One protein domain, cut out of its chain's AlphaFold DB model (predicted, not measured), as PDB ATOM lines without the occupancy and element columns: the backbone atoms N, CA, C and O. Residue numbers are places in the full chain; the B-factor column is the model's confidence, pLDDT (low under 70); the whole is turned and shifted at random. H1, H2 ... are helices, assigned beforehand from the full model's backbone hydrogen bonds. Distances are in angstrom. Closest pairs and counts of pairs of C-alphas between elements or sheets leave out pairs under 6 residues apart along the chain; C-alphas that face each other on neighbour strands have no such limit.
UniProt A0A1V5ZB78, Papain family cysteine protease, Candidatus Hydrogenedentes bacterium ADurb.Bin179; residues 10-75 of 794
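What this domain is: This is residues 10 to 75 of the 794 residues of the protein "Papain family cysteine protease" of Candidatus Hydrogenedentes bacterium ADurb.Bin179 (UniProt A0A1V5ZB78). This is a small, rounded cluster of short helices with H2 near its middle: H6 packs on one side of H2 and the tiny H4 on the other. H3 lies beyond H4, the first helix H1 stands at the far end from H6, and the short H5 lies near one end of H2. The printed part has 66 residues with six named helices, H1 to H6 in order along the chain, and no named strand; the class is all helix. It is compact, with a radius of gyration of the C-alphas of 10.9 A, and spans 29 by 27 by 20 A.

Where its parts are: Start at Ala 10 and go on to C-alpha 16 at (190.132, 113.877, 225.680), where H1 begins; it covers residues 16 to 24 and is 12.1 A long. Next comes H2, residues 30 to 39, the longest helix at 14.0 A; find its first C-alpha, 30, at (177.692, 119.004, 219.404). H3, residues 44 to 50, is 10.0 A long, and H4, residues 52 to 55, is 4.9 A. H5, residues 59 to 63, measures 5.9 A. H6, residues 67 to 74, is 10.8 A long and ends at C-alpha 74, (173.921, 128.696, 213.501).

How they stand to each other: Look first at H1, which only just touches H3, with 3 pairs of C-alphas within 8 A; the closest C-alphas are those of Leu 21 and Ser 50, 7.3 A apart, and the lines are about perpendicular at 76 degrees. H1 and H2 are close but not clearly touching, their closest C-alphas, Leu 22 and Ala 33, being 7.7 A apart. H2 touches H6 at a steep tilt of 46 degrees, the same way; the closest C-alphas are those of Ala 35 and Val 73, at 4.9 A. H2 also touches H4, closest at C-alphas 37 and 52, 5.7 A apart. H3 and H4 touch only at the corner by their link, and only just, with 3 pairs of C-alphas within 8 A; the closest are those of Leu 47 and Asn 53, at 5.1 A. H5 touches no helix but is near H2, with C-alphas 30 and 61 closest at 7.4 A. H1 and H6 are apart. In H1, H2, H3, H5 and H6 every O i to N i+4 pair is within hydrogen-bond range; H4 is too short for such a pair, and its one O i to N i+3 pair is within range.

The domain as a whole: The two C-alphas farthest apart are those of Gly 17 and Glu 68, 29.6 A. The printed part has no cut, and the five links between helices are tight. The mean pLDDT of the printed part is 86.2; look at residues 42 to 43 for the two under 70.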
ATOM      1  N   ALA A  10     181.099 112.837 222.320       80.06
ATOM      2  CA  ALA A  10     181.918 111.655 222.033       80.06
ATOM      3  C   ALA A  10     181.902 111.233 220.546       80.06
ATOM      4  O   ALA A  10     182.764 110.479 220.110       80.06
ATOM      5  N   ARG A  11     180.932 111.714 219.754       74.44
ATOM      6  CA  ARG A  11     180.844 111.462 218.307       74.44
ATOM      7  C   ARG A  11     181.618 112.470 217.450       74.44
ATOM      8  O   ARG A  11     181.662 112.298 216.240       74.44
ATOM      9  N   ALA A  12     182.214 113.500 218.054       71.88
ATOM     10  CA  ALA A  12     182.818 114.634 217.353       71.88
ATOM     11  C   ALA A  12     184.321 114.480 217.034       71.88
ATOM     12  O   ALA A  12     184.933 115.441 216.574       71.88
ATOM     13  N   GLY A  13     184.934 113.319 217.310       72.56
ATOM     14  CA  GLY A  13     186.364 113.088 217.042       72.56
ATOM     15  C   GLY A  13     187.312 113.985 217.854       72.56
ATOM     16  O   GLY A  13     188.438 114.242 217.435       72.56
ATOM     17  N   LEU A  14     186.850 114.507 218.996       76.06
ATOM     18  CA  LEU A  14     187.603 115.428 219.848       76.06
ATOM     19  C   LEU A  14     188.627 114.689 220.712       76.06
ATOM     20  O   LEU A  14     188.383 113.567 221.149       76.06
ATOM     21  N   SER A  15     189.748 115.349 221.008       81.94
ATOM     22  CA  SER A  15     190.704 114.842 221.999       81.94
ATOM     23  C   SER A  15     190.099 114.839 223.408       81.94
ATOM     24  O   SER A  15     189.258 115.681 223.730       81.94
ATOM     25  N   ASP A  16     190.586 113.956 224.283       83.88
ATOM     26  CA  ASP A  16     190.132 113.877 225.680       83.88
ATOM     27  C   ASP A  16     190.244 115.224 226.410       83.88
ATOM     28  O   ASP A  16     189.347 115.615 227.153       83.88
ATOM     29  N   GLY A  17     191.307 115.991 226.142       83.25
ATOM     30  CA  GLY A  17     191.486 117.328 226.715       83.25
ATOM     31  C   GLY A  17     190.420 118.332 226.263       83.25
ATOM     32  O   GLY A  17     189.946 119.130 227.072       83.25
ATOM     33  N   GLN A  18     189.999 118.281 224.996       81.94
ATOM     34  CA  GLN A  18     188.916 119.128 224.482       81.94
ATOM     35  C   GLN A  18     187.558 118.712 225.044       81.94
ATOM     36  O   GLN A  18     186.759 119.575 225.401       81.94
ATOM     37  N   LEU A  19     187.304 117.404 225.157       84.19
ATOM     38  CA  LEU A  19     186.085 116.886 225.777       84.19
ATOM     39  C   LEU A  19     185.968 117.353 227.228       84.19
ATOM     40  O   LEU A  19     184.932 117.895 227.606       84.19
ATOM     41  N   LEU A  20     187.044 117.222 228.009       87.88
ATOM     42  CA  LEU A  20     187.096 117.692 229.394       87.88
ATOM     43  C   LEU A  20     186.883 119.206 229.492       87.88
ATOM     44  O   LEU A  20     186.143 119.663 230.363       87.88
ATOM     45  N   LEU A  21     187.484 119.990 228.589       89.62
ATOM     46  CA  LEU A  21     187.284 121.437 228.552       89.62
ATOM     47  C   LEU A  21     185.817 121.793 228.288       89.62
ATOM     48  O   LEU A  21     185.240 122.552 229.061       89.62
ATOM     49  N   LEU A  22     185.194 121.239 227.246       89.62
ATOM     50  CA  LEU A  22     183.792 121.518 226.919       89.62
ATOM     51  C   LEU A  22     182.852 121.090 228.054       89.62
ATOM     52  O   LEU A  22     181.994 121.871 228.465       89.62
ATOM     53  N   GLN A  23     183.082 119.915 228.640       89.81
ATOM     54  CA  GLN A  23     182.323 119.443 229.800       89.81
ATOM     55  C   GLN A  23     182.471 120.378 231.006       89.81
ATOM     56  O   GLN A  23     181.478 120.677 231.667       89.81
ATOM     57  N   SER A  24     183.672 120.916 231.254       90.19
ATOM     58  CA  SER A  24     183.904 121.899 232.325       90.19
ATOM     59  C   SER A  24     183.130 123.208 232.132       90.19
ATOM     60  O   SER A  24     182.845 123.897 233.107       90.19
ATOM     61  N   LEU A  25     182.740 123.525 230.892       94.38
ATOM     62  CA  LEU A  25     181.914 124.684 230.541       94.38
ATOM     63  C   LEU A  25     180.409 124.366 230.524       94.38
ATOM     64  O   LEU A  25     179.596 125.233 230.202       94.38
ATOM     65  N   TRP A  26     180.047 123.133 230.890       95.00
ATOM     66  CA  TRP A  26     178.714 122.540 230.780       95.00
ATOM     67  C   TRP A  26     178.194 122.375 229.343       95.00
ATOM     68  O   TRP A  26     176.985 122.349 229.101       95.00
ATOM     69  N   ILE A  27     179.108 122.224 228.384       94.31
ATOM     70  CA  ILE A  27     178.805 121.851 227.002       94.31
ATOM     71  C   ILE A  27     178.894 120.324 226.906       94.31
ATOM     72  O   ILE A  27     179.952 119.732 227.111       94.31
ATOM     73  N   GLU A  28     177.769 119.677 226.618       92.12
ATOM     74  CA  GLU A  28     177.605 118.217 226.608       92.12
ATOM     75  C   GLU A  28     177.232 117.674 225.215       92.12
ATOM     76  O   GLU A  28     177.343 116.464 224.972       92.12
ATOM     77  N   SER A  29     176.825 118.549 224.286       93.06
ATOM     78  CA  SER A  29     176.423 118.176 222.924       93.06
ATOM     79  C   SER A  29     177.146 118.952 221.820       93.06
ATOM     80  O   SER A  29     177.683 120.042 222.029       93.06
ATOM     81  N   ILE A  30     177.141 118.379 220.614       92.38
ATOM     82  CA  ILE A  30     177.692 119.004 219.404       92.38
ATOM     83  C   ILE A  30     176.928 120.287 219.061       92.38
ATOM     84  O   ILE A  30     177.535 121.293 218.719       92.38
ATOM     85  N   GLU A  31     175.605 120.277 219.181       94.12
ATOM     86  CA  GLU A  31     174.728 121.421 218.925       94.12
ATOM     87  C   GLU A  31     175.025 122.582 219.875       94.12
ATOM     88  O   GLU A  31     175.115 123.717 219.417       94.12
ATOM     89  N   GLU A  32     175.239 122.309 221.168       94.56
ATOM     90  CA  GLU A  32     175.651 123.322 222.150       94.56
ATOM     91  C   GLU A  32     177.015 123.924 221.782       94.56
ATOM     92  O   GLU A  32     177.178 125.144 221.794       94.56
ATOM     93  N   ALA A  33     177.977 123.084 221.385       93.44
ATOM     94  CA  ALA A  33     179.303 123.526 220.957       93.44
ATOM     95  C   ALA A  33     179.252 124.384 219.679       93.44
ATOM     96  O   ALA A  33     179.893 125.432 219.611       93.44
ATOM     97  N   LEU A  34     178.472 123.969 218.675       93.44
ATOM     98  CA  LEU A  34     178.289 124.701 217.417       93.44
ATOM     99  C   LEU A  34     177.548 126.025 217.626       93.44
ATOM    100  O   LEU A  34     177.931 127.033 217.033       93.44
ATOM    101  N   ALA A  35     176.523 126.033 218.479       94.69
ATOM    102  CA  ALA A  35     175.777 127.236 218.825       94.69
ATOM    103  C   ALA A  35     176.654 128.240 219.581       94.69
ATOM    104  O   ALA A  35     176.675 129.416 219.222       94.69
ATOM    105  N   ALA A  36     177.437 127.778 220.561       93.94
ATOM    106  CA  ALA A  36     178.400 128.618 221.270       93.94
ATOM    107  C   ALA A  36     179.488 129.161 220.330       93.94
ATOM    108  O   ALA A  36     179.876 130.323 220.444       93.94
ATOM    109  N   ALA A  37     179.943 128.348 219.370       92.44
ATOM    110  CA  ALA A  37     180.915 128.772 218.370       92.44
ATOM    111  C   ALA A  37     180.363 129.886 217.465       92.44
ATOM    112  O   ALA A  37     181.007 130.920 217.308       92.44
ATOM    113  N   ALA A  38     179.154 129.704 216.923       91.62
ATOM    114  CA  ALA A  38     178.485 130.702 216.086       91.62
ATOM    115  C   ALA A  38     178.183 131.996 216.861       91.62
ATOM    116  O   ALA A  38     178.342 133.098 216.342       91.62
ATOM    117  N   ALA A  39     177.796 131.871 218.129       92.00
ATOM    118  CA  ALA A  39     177.508 132.993 219.011       92.00
ATOM    119  C   ALA A  39     178.759 133.822 219.369       92.00
ATOM    120  O   ALA A  39     178.669 135.037 219.556       92.00
ATOM    121  N   ALA A  40     179.931 133.184 219.443       86.94
ATOM    122  CA  ALA A  40     181.202 133.809 219.806       86.94
ATOM    123  C   ALA A  40     182.083 134.218 218.601       86.94
ATOM    124  O   ALA A  40     183.226 134.623 218.814       86.94
ATOM    125  N   ASP A  41     181.570 134.165 217.364       73.12
ATOM    126  CA  ASP A  41     182.319 134.350 216.099       73.12
ATOM    127  C   ASP A  41     183.117 135.671 216.008       73.12
ATOM    128  O   ASP A  41     184.186 135.738 215.404       73.12
ATOM    129  N   GLY A  42     182.689 136.718 216.722       63.34
ATOM    130  CA  GLY A  42     183.433 137.981 216.840       63.34
ATOM    131  C   GLY A  42     184.680 137.944 217.742       63.34
ATOM    132  O   GLY A  42     185.413 138.931 217.801       63.34
ATOM    133  N   ASN A  43     184.937 136.847 218.462       66.19
ATOM    134  CA  ASN A  43     186.022 136.715 219.438       66.19
ATOM    135  C   ASN A  43     186.944 135.530 219.101       66.19
ATOM    136  O   ASN A  43     186.997 134.521 219.811       66.19
ATOM    137  N   GLY A  44     187.699 135.669 218.004       74.44
ATOM    138  CA  GLY A  44     188.566 134.615 217.460       74.44
ATOM    139  C   GLY A  44     189.540 133.998 218.475       74.44
ATOM    140  O   GLY A  44     189.812 132.799 218.417       74.44
ATOM    141  N   THR A  45     189.994 134.768 219.468       81.81
ATOM    142  CA  THR A  45     190.851 134.269 220.557       81.81
ATOM    143  C   THR A  45     190.130 133.251 221.445       81.81
ATOM    144  O   THR A  45     190.722 132.236 221.815       81.81
ATOM    145  N   ALA A  46     188.863 133.493 221.790       83.81
ATOM    146  CA  ALA A  46     188.082 132.595 222.641       83.81
ATOM    147  C   ALA A  46     187.735 131.287 221.914       83.81
ATOM    148  O   ALA A  46     187.850 130.197 222.483       83.81
ATOM    149  N   LEU A  47     187.399 131.377 220.624       84.75
ATOM    150  CA  LEU A  47     187.161 130.210 219.770       84.75
ATOM    151  C   LEU A  47     188.417 129.362 219.572       84.75
ATOM    152  O   LEU A  47     188.345 128.135 219.601       84.75
ATOM    153  N   GLN A  48     189.576 130.003 219.416       84.19
ATOM    154  CA  GLN A  48     190.851 129.302 219.306       84.19
ATOM    155  C   GLN A  48     191.224 128.594 220.614       84.19
ATOM    156  O   GLN A  48     191.605 127.427 220.589       84.19
ATOM    157  N   LYS A  49     191.095 129.271 221.763       81.94
ATOM    158  CA  LYS A  49     191.441 128.698 223.076       81.94
ATOM    159  C   LYS A  49     190.512 127.565 223.509       81.94
ATOM    160  O   LYS A  49     190.959 126.653 224.193       81.94
ATOM    161  N   SER A  50     189.239 127.622 223.121       81.75
ATOM    162  CA  SER A  50     188.274 126.540 223.363       81.75
ATOM    163  C   SER A  50     188.391 125.385 222.364       81.75
ATOM    164  O   SER A  50     187.852 124.310 222.609       81.75
ATOM    165  N   GLY A  51     189.078 125.589 221.233       81.12
ATOM    166  CA  GLY A  51     189.131 124.632 220.125       81.12
ATOM    167  C   GLY A  51     187.827 124.536 219.322       81.12
ATOM    168  O   GLY A  51     187.696 123.654 218.469       81.12
ATOM    169  N   LEU A  52     186.863 125.430 219.573       86.69
ATOM    170  CA  LEU A  52     185.575 125.456 218.883       86.69
ATOM    171  C   LEU A  52     185.688 125.910 217.426       86.69
ATOM    172  O   LEU A  52     184.873 125.503 216.604       86.69
ATOM    173  N   ASN A  53     186.716 126.689 217.080       84.31
ATOM    174  CA  ASN A  53     186.992 127.078 215.694       84.31
ATOM    175  C   ASN A  53     187.186 125.861 214.771       84.31
ATOM    176  O   ASN A  53     186.647 125.830 213.670       84.31
ATOM    177  N   THR A  54     187.918 124.846 215.233       82.62
ATOM    178  CA  THR A  54     188.184 123.615 214.478       82.62
ATOM    179  C   THR A  54     186.954 122.712 214.444       82.62
ATOM    180  O   THR A  54     186.634 122.135 213.406       82.62
ATOM    181  N   LEU A  55     186.227 122.622 215.562       83.25
ATOM    182  CA  LEU A  55     184.996 121.836 215.669       83.25
ATOM    183  C   LEU A  55     183.916 122.368 214.715       83.25
ATOM    184  O   LEU A  55     183.289 121.590 213.999       83.25
ATOM    185  N   ALA A  56     183.744 123.692 214.654       85.31
ATOM    186  CA  ALA A  56     182.698 124.350 213.874       85.31
ATOM    187  C   ALA A  56     182.813 124.162 212.352       85.31
ATOM    188  O   ALA A  56     181.818 124.336 211.638       85.31
ATOM    189  N   VAL A  57     184.002 123.796 211.861       86.50
ATOM    190  CA  VAL A  57     184.295 123.570 210.436       86.50
ATOM    191  C   VAL A  57     184.587 122.104 210.097       86.50
ATOM    192  O   VAL A  57     184.799 121.791 208.927       86.50
ATOM    193  N   SER A  58     184.595 121.200 211.083       86.31
ATOM    194  CA  SER A  58     184.920 119.784 210.866       86.31
ATOM    195  C   SER A  58     183.826 119.071 210.053       86.31
ATOM    196  O   SER A  58     182.682 119.009 210.510       86.31
ATOM    197  N   PRO A  59     184.140 118.475 208.883       84.75
ATOM    198  CA  PRO A  59     183.153 117.759 208.069       84.75
ATOM    199  C   PRO A  59     182.478 116.595 208.805       84.75
ATOM    200  O   PRO A  59     181.291 116.352 208.607       84.75
ATOM    201  N   GLU A  60     183.214 115.905 209.679       82.75
ATOM    202  CA  GLU A  60     182.703 114.793 210.489       82.75
ATOM    203  C   GLU A  60     181.661 115.277 211.503       82.75
ATOM    204  O   GLU A  60     180.588 114.690 211.641       82.75
ATOM    205  N   VAL A  61     181.942 116.407 212.158       84.50
ATOM    206  CA  VAL A  61     181.030 117.038 213.119       84.50
ATOM    207  C   VAL A  61     179.787 117.561 212.407       84.50
ATOM    208  O   VAL A  61     178.668 117.285 212.838       84.50
ATOM    209  N   LEU A  62     179.961 118.261 211.286       86.19
ATOM    210  CA  LEU A  62     178.846 118.802 210.510       86.19
ATOM    211  C   LEU A  62     177.970 117.702 209.902       86.19
ATOM    212  O   LEU A  62     176.760 117.879 209.827       86.19
ATOM    213  N   GLY A  63     178.551 116.560 209.524       84.75
ATOM    214  CA  GLY A  63     177.813 115.391 209.039       84.75
ATOM    215  C   GLY A  63     177.051 114.624 210.127       84.75
ATOM    216  O   GLY A  63     176.163 113.837 209.805       84.75
ATOM    217  N   SER A  64     177.371 114.846 211.406       85.69
ATOM    218  CA  SER A  64     176.704 114.187 212.540       85.69
ATOM    219  C   SER A  64     175.392 114.857 212.969       85.69
ATOM    220  O   SER A  64     174.617 114.264 213.718       85.69
ATOM    221  N   VAL A  65     175.131 116.070 212.468       89.00
ATOM    222  CA  VAL A  65     173.945 116.884 212.756       89.00
ATOM    223  C   VAL A  65     173.131 117.037 211.469       89.00
ATOM    224  O   VAL A  65     173.690 117.234 210.392       89.00
ATOM    225  N   THR A  66     171.800 116.951 211.543       89.81
ATOM    226  CA  THR A  66     170.955 117.129 210.348       89.81
ATOM    227  C   THR A  66     171.097 118.545 209.778       89.81
ATOM    228  O   THR A  66     171.322 119.499 210.520       89.81
ATOM    229  N   ALA A  67     170.930 118.712 208.462       88.62
ATOM    230  CA  ALA A  67     171.075 120.018 207.806       88.62
ATOM    231  C   ALA A  67     170.122 121.084 208.383       88.62
ATOM    232  O   ALA A  67     170.526 122.223 208.622       88.62
ATOM    233  N   GLU A  68     168.878 120.696 208.672       89.62
ATOM    234  CA  GLU A  68     167.874 121.548 209.321       89.62
ATOM    235  C   GLU A  68     168.344 122.011 210.703       89.62
ATOM    236  O   GLU A  68     168.292 123.198 211.033       89.62
ATOM    237  N   ARG A  69     168.870 121.077 211.504       91.38
ATOM    238  CA  ARG A  69     169.352 121.374 212.849       91.38
ATOM    239  C   ARG A  69     170.608 122.234 212.823       91.38
ATOM    240  O   ARG A  69     170.706 123.173 213.606       91.38
ATOM    241  N   LEU A  70     171.523 121.959 211.896       91.75
ATOM    242  CA  LEU A  70     172.736 122.739 211.688       91.75
ATOM    243  C   LEU A  70     172.415 124.195 211.321       91.75
ATOM    244  O   LEU A  70     173.058 125.112 211.828       91.75
ATOM    245  N   SER A  71     171.401 124.410 210.477       91.31
ATOM    246  CA  SER A  71     170.909 125.754 210.164       91.31
ATOM    247  C   SER A  71     170.357 126.448 211.409       91.31
ATOM    248  O   SER A  71     170.664 127.612 211.639       91.31
ATOM    249  N   ALA A  72     169.582 125.739 212.235       92.25
ATOM    250  CA  ALA A  72     168.984 126.305 213.441       92.25
ATOM    251  C   ALA A  72     170.020 126.683 214.516       92.25
ATOM    252  O   ALA A  72     169.900 127.733 215.136       92.25
ATOM    253  N   VAL A  73     171.055 125.863 214.739       92.62
ATOM    254  CA  VAL A  73     172.086 126.147 215.761       92.62
ATOM    255  C   VAL A  73     173.046 127.266 215.346       92.62
ATOM    256  O   VAL A  73     173.710 127.842 216.200       92.62
ATOM    257  N   ARG A  74     173.118 127.589 214.047       91.44
ATOM    258  CA  ARG A  74     173.921 128.696 213.501       91.44
ATOM    259  C   ARG A  74     173.140 130.007 213.353       91.44
ATOM    260  O   ARG A  74     173.758 131.042 213.122       91.44
ATOM    261  N   ASP A  75     171.815 129.976 213.484       93.31
ATOM    262  CA  ASP A  75     170.931 131.147 213.412       93.31
ATOM    263  C   ASP A  75     171.009 131.972 214.704       93.31
ATOM    264  O   ASP A  75     170.125 131.896 215.551       93.31
TER     265      ASP A  75